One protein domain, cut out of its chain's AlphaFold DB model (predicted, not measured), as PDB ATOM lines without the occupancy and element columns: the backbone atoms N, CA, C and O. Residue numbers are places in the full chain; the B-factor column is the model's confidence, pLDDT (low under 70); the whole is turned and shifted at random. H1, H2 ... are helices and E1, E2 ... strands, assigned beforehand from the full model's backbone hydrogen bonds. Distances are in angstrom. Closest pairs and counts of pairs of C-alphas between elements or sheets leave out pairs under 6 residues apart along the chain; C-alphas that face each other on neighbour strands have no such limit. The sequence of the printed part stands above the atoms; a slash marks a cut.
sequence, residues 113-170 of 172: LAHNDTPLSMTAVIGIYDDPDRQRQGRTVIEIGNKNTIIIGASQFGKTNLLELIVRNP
ATOM      1  N   LEU A 113     217.719 204.619 197.923       71.12
ATOM      2  CA  LEU A 113     217.403 203.334 198.553       71.12
ATOM      3  C   LEU A 113     217.635 202.125 197.638       71.12
ATOM      4  O   LEU A 113     217.387 200.995 198.061       71.12
ATOM      5  N   ALA A 114     218.085 202.307 196.402       69.00
ATOM      6  CA  ALA A 114     218.520 201.230 195.514       69.00
ATOM      7  C   ALA A 114     220.048 201.095 195.512       69.00
ATOM      8  O   ALA A 114     220.561 200.000 195.281       69.00
ATOM      9  N   HIS A 115     220.767 202.162 195.879       67.00
ATOM     10  CA  HIS A 115     222.219 202.150 195.956       67.00
ATOM     11  C   HIS A 115     222.713 201.122 196.987       67.00
ATOM     12  O   HIS A 115     222.186 200.996 198.103       67.00
ATOM     13  N   ASN A 116     223.712 200.344 196.576       64.00
ATOM     14  CA  ASN A 116     224.451 199.439 197.442       64.00
ATOM     15  C   ASN A 116     225.819 200.073 197.695       64.00
ATOM     16  O   ASN A 116     226.618 200.186 196.771       64.00
ATOM     17  N   ASP A 117     226.113 200.428 198.947       60.41
ATOM     18  CA  ASP A 117     227.389 201.052 199.336       60.41
ATOM     19  C   ASP A 117     228.614 200.140 199.108       60.41
ATOM     20  O   ASP A 117     229.759 200.557 199.280       60.41
ATOM     21  N   THR A 118     228.396 198.871 198.745       60.19
ATOM     22  CA  THR A 118     229.445 197.891 198.457       60.19
ATOM     23  C   THR A 118     229.792 197.863 196.959       60.19
ATOM     24  O   THR A 118     229.052 197.281 196.168       60.19
ATOM     25  N   PRO A 119     230.963 198.388 196.548       54.06
ATOM     26  CA  PRO A 119     231.280 198.717 195.151       54.06
ATOM     27  C   PRO A 119     231.525 197.525 194.201       54.06
ATOM     28  O   PRO A 119     231.850 197.732 193.038       54.06
ATOM     29  N   LEU A 120     231.425 196.278 194.674       55.91
ATOM     30  CA  LEU A 120     231.837 195.075 193.927       55.91
ATOM     31  C   LEU A 120     230.800 193.941 193.929       55.91
ATOM     32  O   LEU A 120     231.039 192.900 193.316       55.91
ATOM     33  N   SER A 121     229.659 194.104 194.602       64.69
ATOM     34  CA  SER A 121     228.611 193.085 194.616       64.69
ATOM     35  C   SER A 121     227.602 193.376 193.510       64.69
ATOM     36  O   SER A 121     226.914 194.391 193.542       64.69
ATOM     37  N   MET A 122     227.499 192.482 192.523       80.31
ATOM     38  CA  MET A 122     226.444 192.530 191.507       80.31
ATOM     39  C   MET A 122     225.122 192.130 192.186       80.31
ATOM     40  O   MET A 122     224.699 190.973 192.140       80.31
ATOM     41  N   THR A 123     224.540 193.074 192.923       83.75
ATOM     42  CA  THR A 123     223.346 192.916 193.758       83.75
ATOM     43  C   THR A 123     222.254 193.878 193.318       83.75
ATOM     44  O   THR A 123     222.543 194.982 192.871       83.75
ATOM     45  N   ALA A 124     220.998 193.469 193.473       86.25
ATOM     46  CA  ALA A 124     219.833 194.289 193.162       86.25
ATOM     47  C   ALA A 124     218.871 194.308 194.351       86.25
ATOM     48  O   ALA A 124     218.574 193.261 194.936       86.25
ATOM     49  N   VAL A 125     218.376 195.494 194.700       88.69
ATOM     50  CA  VAL A 125     217.315 195.650 195.699       88.69
ATOM     51  C   VAL A 125     215.977 195.475 195.000       88.69
ATOM     52  O   VAL A 125     215.647 196.213 194.074       88.69
ATOM     53  N   ILE A 126     215.217 194.472 195.432       90.44
ATOM     54  CA  ILE A 126     213.985 194.042 194.755       90.44
ATOM     55  C   ILE A 126     212.702 194.409 195.502       90.44
ATOM     56  O   ILE A 126     211.610 194.105 195.029       90.44
ATOM     57  N   GLY A 127     212.819 195.037 196.670       90.50
ATOM     58  CA  GLY A 127     211.679 195.491 197.457       90.50
ATOM     59  C   GLY A 127     211.976 195.523 198.950       90.50
ATOM     60  O   GLY A 127     213.136 195.541 199.368       90.50
ATOM     61  N   ILE A 128     210.910 195.503 199.746       92.81
ATOM     62  CA  ILE A 128     210.948 195.506 201.209       92.81
ATOM     63  C   ILE A 128     210.298 194.209 201.701       92.81
ATOM     64  O   ILE A 128     209.240 193.825 201.207       92.81
ATOM     65  N   TYR A 129     210.942 193.512 202.634       93.12
ATOM     66  CA  TYR A 129     210.349 192.391 203.359       93.12
ATOM     67  C   TYR A 129     209.834 192.852 204.722       93.12
ATOM     68  O   TYR A 129     210.358 193.807 205.300       93.12
ATOM     69  N   ASP A 130     208.858 192.118 205.246       94.38
ATOM     70  CA  ASP A 130     208.344 192.271 206.604       94.38
ATOM     71  C   ASP A 130     208.744 191.052 207.454       94.38
ATOM     72  O   ASP A 130     208.566 189.909 207.023       94.38
ATOM     73  N   ASP A 131     209.323 191.289 208.632       93.69
ATOM     74  CA  ASP A 131     209.689 190.302 209.660       93.69
ATOM     75  C   ASP A 131     208.897 190.632 210.942       93.69
ATOM     76  O   ASP A 131     209.400 191.355 211.815       93.69
ATOM     77  N   PRO A 132     207.640 190.143 211.056       91.31
ATOM     78  CA  PRO A 132     206.765 190.434 212.191       91.31
ATOM     79  C   PRO A 132     207.317 189.917 213.522       91.31
ATOM     80  O   PRO A 132     207.159 190.582 214.546       91.31
ATOM     81  N   ASP A 133     208.015 188.775 213.506       91.94
ATOM     82  CA  ASP A 133     208.614 188.164 214.699       91.94
ATOM     83  C   ASP A 133     209.664 189.082 215.335       91.94
ATOM     84  O   ASP A 133     209.831 189.105 216.558       91.94
ATOM     85  N   ARG A 134     210.372 189.859 214.505       90.94
ATOM     86  CA  ARG A 134     211.362 190.850 214.948       90.94
ATOM     87  C   ARG A 134     210.876 192.294 214.891       90.94
ATOM     88  O   ARG A 134     211.687 193.183 215.142       90.94
ATOM     89  N   GLN A 135     209.605 192.531 214.556       90.38
ATOM     90  CA  GLN A 135     209.029 193.868 214.370       90.38
ATOM     91  C   GLN A 135     209.907 194.749 213.468       90.38
ATOM     92  O   GLN A 135     210.284 195.867 213.830       90.38
ATOM     93  N   ARG A 136     210.299 194.218 212.303       91.88
ATOM     94  CA  ARG A 136     211.220 194.896 211.385       91.88
ATOM     95  C   ARG A 136     210.777 194.753 209.938       91.88
ATOM     96  O   ARG A 136     210.616 193.647 209.446       91.88
ATOM     97  N   GLN A 137     210.780 195.869 209.221       93.62
ATOM     98  CA  GLN A 137     210.763 195.889 207.762       93.62
ATOM     99  C   GLN A 137     212.154 196.244 207.236       93.62
ATOM    100  O   GLN A 137     212.863 197.066 207.823       93.62
ATOM    101  N   GLY A 138     212.602 195.579 206.173       90.50
ATOM    102  CA  GLY A 138     213.955 195.757 205.644       90.50
ATOM    103  C   GLY A 138     214.045 195.553 204.139       90.50
ATOM    104  O   GLY A 138     213.152 194.989 203.524       90.50
ATOM    105  N   ARG A 139     215.147 196.003 203.534       90.44
ATOM    106  CA  ARG A 139     215.387 195.839 202.093       90.44
ATOM    107  C   ARG A 139     215.645 194.371 201.756       90.44
ATOM    108  O   ARG A 139     216.464 193.713 202.400       90.44
ATOM    109  N   THR A 140     214.988 193.884 200.711       90.25
ATOM    110  CA  THR A 140     215.266 192.581 200.106       90.25
ATOM    111  C   THR A 140     216.294 192.766 199.007       90.25
ATOM    112  O   THR A 140     216.024 193.417 197.997       90.25
ATOM    113  N   VAL A 141     217.470 192.178 199.199       88.81
ATOM    114  CA  VAL A 141     218.584 192.249 198.253       88.81
ATOM    115  C   VAL A 141     218.852 190.860 197.696       88.81
ATOM    116  O   VAL A 141     218.947 189.890 198.451       88.81
ATOM    117  N   ILE A 142     218.987 190.766 196.377       88.44
ATOM    118  CA  ILE A 142     219.417 189.546 195.694       88.44
ATOM    119  C   ILE A 142     220.787 189.750 195.059       88.44
ATOM    120  O   ILE A 142     221.147 190.854 194.662       88.44
ATOM    121  N   GLU A 143     221.544 188.668 194.942       87.38
ATOM    122  CA  GLU A 143     222.844 188.637 194.279       87.38
ATOM    123  C   GLU A 143     222.675 187.990 192.904       87.38
ATOM    124  O   GLU A 143     222.233 186.846 192.810       87.38
ATOM    125  N   ILE A 144     222.999 188.732 191.847       86.00
ATOM    126  CA  ILE A 144     222.801 188.322 190.449       86.00
ATOM    127  C   ILE A 144     224.109 187.920 189.755       86.00
ATOM    128  O   ILE A 144     224.079 187.331 188.680       86.00
ATOM    129  N   GLY A 145     225.268 188.224 190.348       83.25
ATOM    130  CA  GLY A 145     226.578 187.983 189.723       83.25
ATOM    131  C   GLY A 145     227.030 186.526 189.692       83.25
ATOM    132  O   GLY A 145     227.796 186.138 188.816       83.25
ATOM    133  N   ASN A 146     226.584 185.712 190.647       84.06
ATOM    134  CA  ASN A 146     227.091 184.349 190.852       84.06
ATOM    135  C   ASN A 146     225.993 183.315 191.154       84.06
ATOM    136  O   ASN A 146     226.302 182.167 191.477       84.06
ATOM    137  N   LYS A 147     224.718 183.706 191.061       87.25
ATOM    138  CA  LYS A 147     223.561 182.862 191.371       87.25
ATOM    139  C   LYS A 147     222.540 182.947 190.250       87.25
ATOM    140  O   LYS A 147     222.267 184.015 189.716       87.25
ATOM    141  N   ASN A 148     221.935 181.804 189.941       89.69
ATOM    142  CA  ASN A 148     220.769 181.745 189.069       89.69
ATOM    143  C   ASN A 148     219.506 181.952 189.914       89.69
ATOM    144  O   ASN A 148     219.339 181.296 190.946       89.69
ATOM    145  N   THR A 149     218.604 182.823 189.468       89.62
ATOM    146  CA  THR A 149     217.342 183.128 190.158       89.62
ATOM    147  C   THR A 149     216.157 182.681 189.309       89.62
ATOM    148  O   THR A 149     216.124 182.919 188.105       89.62
ATOM    149  N   ILE A 150     215.168 182.044 189.937       92.88
ATOM    150  CA  ILE A 150     213.907 181.654 189.294       92.88
ATOM    151  C   ILE A 150     212.791 182.530 189.866       92.88
ATOM    152  O   ILE A 150     212.628 182.602 191.082       92.88
ATOM    153  N   ILE A 151     212.008 183.167 188.992       93.00
ATOM    154  CA  ILE A 151     210.849 183.989 189.365       93.00
ATOM    155  C   ILE A 151     209.576 183.244 188.959       93.00
ATOM    156  O   ILE A 151     209.351 182.978 187.779       93.00
ATOM    157  N   ILE A 152     208.734 182.913 189.938       95.25
ATOM    158  CA  ILE A 152     207.492 182.152 189.746       95.25
ATOM    159  C   ILE A 152     206.320 182.980 190.267       95.25
ATOM    160  O   ILE A 152     206.419 183.639 191.294       95.25
ATOM    161  N   GLY A 153     205.193 182.939 189.561       94.44
ATOM    162  CA  GLY A 153     203.970 183.622 189.967       94.44
ATOM    163  C   GLY A 153     202.886 183.519 188.900       94.44
ATOM    164  O   GLY A 153     203.180 183.299 187.719       94.44
ATOM    165  N   ALA A 154     201.628 183.707 189.292       96.62
ATOM    166  CA  ALA A 154     200.489 183.681 188.377       96.62
ATOM    167  C   ALA A 154     200.507 184.857 187.376       96.62
ATOM    168  O   ALA A 154     201.302 185.798 187.489       96.62
ATOM    169  N   SER A 155     199.680 184.781 186.330       94.31
ATOM    170  CA  SER A 155     199.564 185.857 185.333       94.31
ATOM    171  C   SER A 155     199.159 187.173 186.004       94.31
ATOM    172  O   SER A 155     198.284 187.153 186.857       94.31
ATOM    173  N   GLN A 156     199.790 188.288 185.618       92.12
ATOM    174  CA  GLN A 156     199.553 189.638 186.167       92.12
ATOM    175  C   GLN A 156     200.010 189.879 187.626       92.12
ATOM    176  O   GLN A 156     199.721 190.927 188.184       92.12
ATOM    177  N   PHE A 157     200.821 188.993 188.221       93.50
ATOM    178  CA  PHE A 157     201.407 189.186 189.566       93.50
ATOM    179  C   PHE A 157     202.791 189.868 189.543       93.50
ATOM    180  O   PHE A 157     203.712 189.450 190.235       93.50
ATOM    181  N   GLY A 158     202.999 190.862 188.676       92.00
ATOM    182  CA  GLY A 158     204.198 191.716 188.739       92.00
ATOM    183  C   GLY A 158     205.549 191.070 188.382       92.00
ATOM    184  O   GLY A 158     206.579 191.708 188.562       92.00
ATOM    185  N   LYS A 159     205.583 189.844 187.834       95.25
ATOM    186  CA  LYS A 159     206.842 189.173 187.432       95.25
ATOM    187  C   LYS A 159     207.706 190.016 186.485       95.25
ATOM    188  O   LYS A 159     208.920 190.054 186.646       95.25
ATOM    189  N   THR A 160     207.089 190.672 185.499       94.25
ATOM    190  CA  THR A 160     207.797 191.539 184.543       94.25
ATOM    191  C   THR A 160     208.326 192.797 185.226       94.25
ATOM    192  O   THR A 160     209.495 193.114 185.054       94.25
ATOM    193  N   ASN A 161     207.527 193.436 186.087       92.44
ATOM    194  CA  ASN A 161     207.956 194.607 186.862       92.44
ATOM    195  C   ASN A 161     209.159 194.276 187.760       92.44
ATOM    196  O   ASN A 161     210.091 195.065 187.873       92.44
ATOM    197  N   LEU A 162     209.168 193.082 188.367       92.81
ATOM    198  CA  LEU A 162     210.301 192.605 189.156       92.81
ATOM    199  C   LEU A 162     211.561 192.422 188.293       92.81
ATOM    200  O   LEU A 162     212.649 192.796 188.717       92.81
ATOM    201  N   LEU A 163     211.431 191.875 187.081       92.31
ATOM    202  CA  LEU A 163     212.556 191.755 186.147       92.31
ATOM    203  C   LEU A 163     213.094 193.126 185.718       92.31
ATOM    204  O   LEU A 163     214.307 193.324 185.717       92.31
ATOM    205  N   GLU A 164     212.212 194.071 185.401       91.06
ATOM    206  CA  GLU A 164     212.589 195.449 185.066       91.06
ATOM    207  C   GLU A 164     213.342 196.118 186.223       91.06
ATOM    208  O   GLU A 164     214.381 196.737 186.002       91.06
ATOM    209  N   LEU A 165     212.886 195.918 187.463       89.50
ATOM    210  CA  LEU A 165     213.552 196.425 188.665       89.50
ATOM    211  C   LEU A 165     214.963 195.840 188.852       89.50
ATOM    212  O   LEU A 165     215.894 196.569 189.206       89.50
ATOM    213  N   ILE A 166     215.133 194.538 188.595       89.62
ATOM    214  CA  ILE A 166     216.436 193.860 188.683       89.62
ATOM    215  C   ILE A 166     217.406 194.396 187.627       89.62
ATOM    216  O   ILE A 166     218.578 194.587 187.936       89.62
ATOM    217  N   VAL A 167     216.936 194.643 186.399       87.62
ATOM    218  CA  VAL A 167     217.768 195.184 185.307       87.62
ATOM    219  C   VAL A 167     218.116 196.654 185.541       87.62
ATOM    220  O   VAL A 167     219.218 197.077 185.198       87.62
ATOM    221  N   ARG A 168     217.203 197.424 186.141       85.75
ATOM    222  CA  ARG A 168     217.389 198.851 186.418       85.75
ATOM    223  C   ARG A 168     218.444 199.123 187.494       85.75
ATOM    224  O   ARG A 168     219.277 199.992 187.287       85.75
ATOM    225  N   ASN A 169     218.438 198.365 188.594       78.31
ATOM    226  CA  ASN A 169     219.356 198.550 189.733       78.31
ATOM    227  C   ASN A 169     220.853 198.667 189.357       78.31
ATOM    228  O   ASN A 169     221.496 199.579 189.849       78.31
ATOM    229  N   PRO A 170     221.443 197.771 188.537       73.44
ATOM    230  CA  PRO A 170     222.856 197.862 188.156       73.44
ATOM    231  C   PRO A 170     223.145 198.876 187.034       73.44
ATOM    232  O   PRO A 170     224.310 199.060 186.684       73.44
TER     233      PRO A 170
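This is residues 113 to 170 of the 172 residues of an uncharacterized protein of uncultured bacterium (UniProt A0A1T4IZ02). Look for a long, narrow hairpin of two strands, E1 and E2, whose tip, residues 131 to 136, sticks out, while one short helix, H1, packs near its base on E1. Between E2 and H1 a long loop swings out and folds back, its residues 152 to 158 standing free. The printed part has 58 residues, with two named strands and then one named helix along the chain; the two-stranded sheet, order E1 - E2, is antiparallel. The class is mixed, helices and strands, with under half of the residues in named elements. The whole is only just loose, close to compact, with a radius of gyration of the C-alphas of 12.8 A and spans of 36 by 30 by 19 A.

From residue 113, read on to E1, residues 123 to 131, which bends by 68 degrees at residue 127. A tight link leads to E2, residues 136 to 143, its antiparallel neighbour at 152 degrees; the two form a hairpin. Find N 124 and O 142 at 2.9 A, and N 131 and O 136 at 2.8 A, both within hydrogen-bond range. A long link then leads to H1, residues 159 to 168, in which every O i to N i+4 pair is within hydrogen-bond range. E1 and H1 have 5 pairs of C-alphas within 8 A, the closest those of Ala 124 and Ile 166, 5.6 A apart.

Find C-alpha 123 at (223.346, 192.916, 193.758); from there E1, residues 123 to 131, runs 21.1 A. E2, residues 136 to 143, runs 21.6 A to C-alpha 143 at (222.844, 188.637, 194.279). H1, residues 159 to 168, runs 14.4 A and ends at C-alpha 168, at (217.389, 198.851, 186.418).

The two C-alphas farthest apart, those of Pro 119 and Ser 155, are 35.6 A apart. The printed part has no cut. The long link, E2 to H1, has 15 residues. Look at residues 114 to 121 for pLDDT under 70; the mean of the printed part is 85.7.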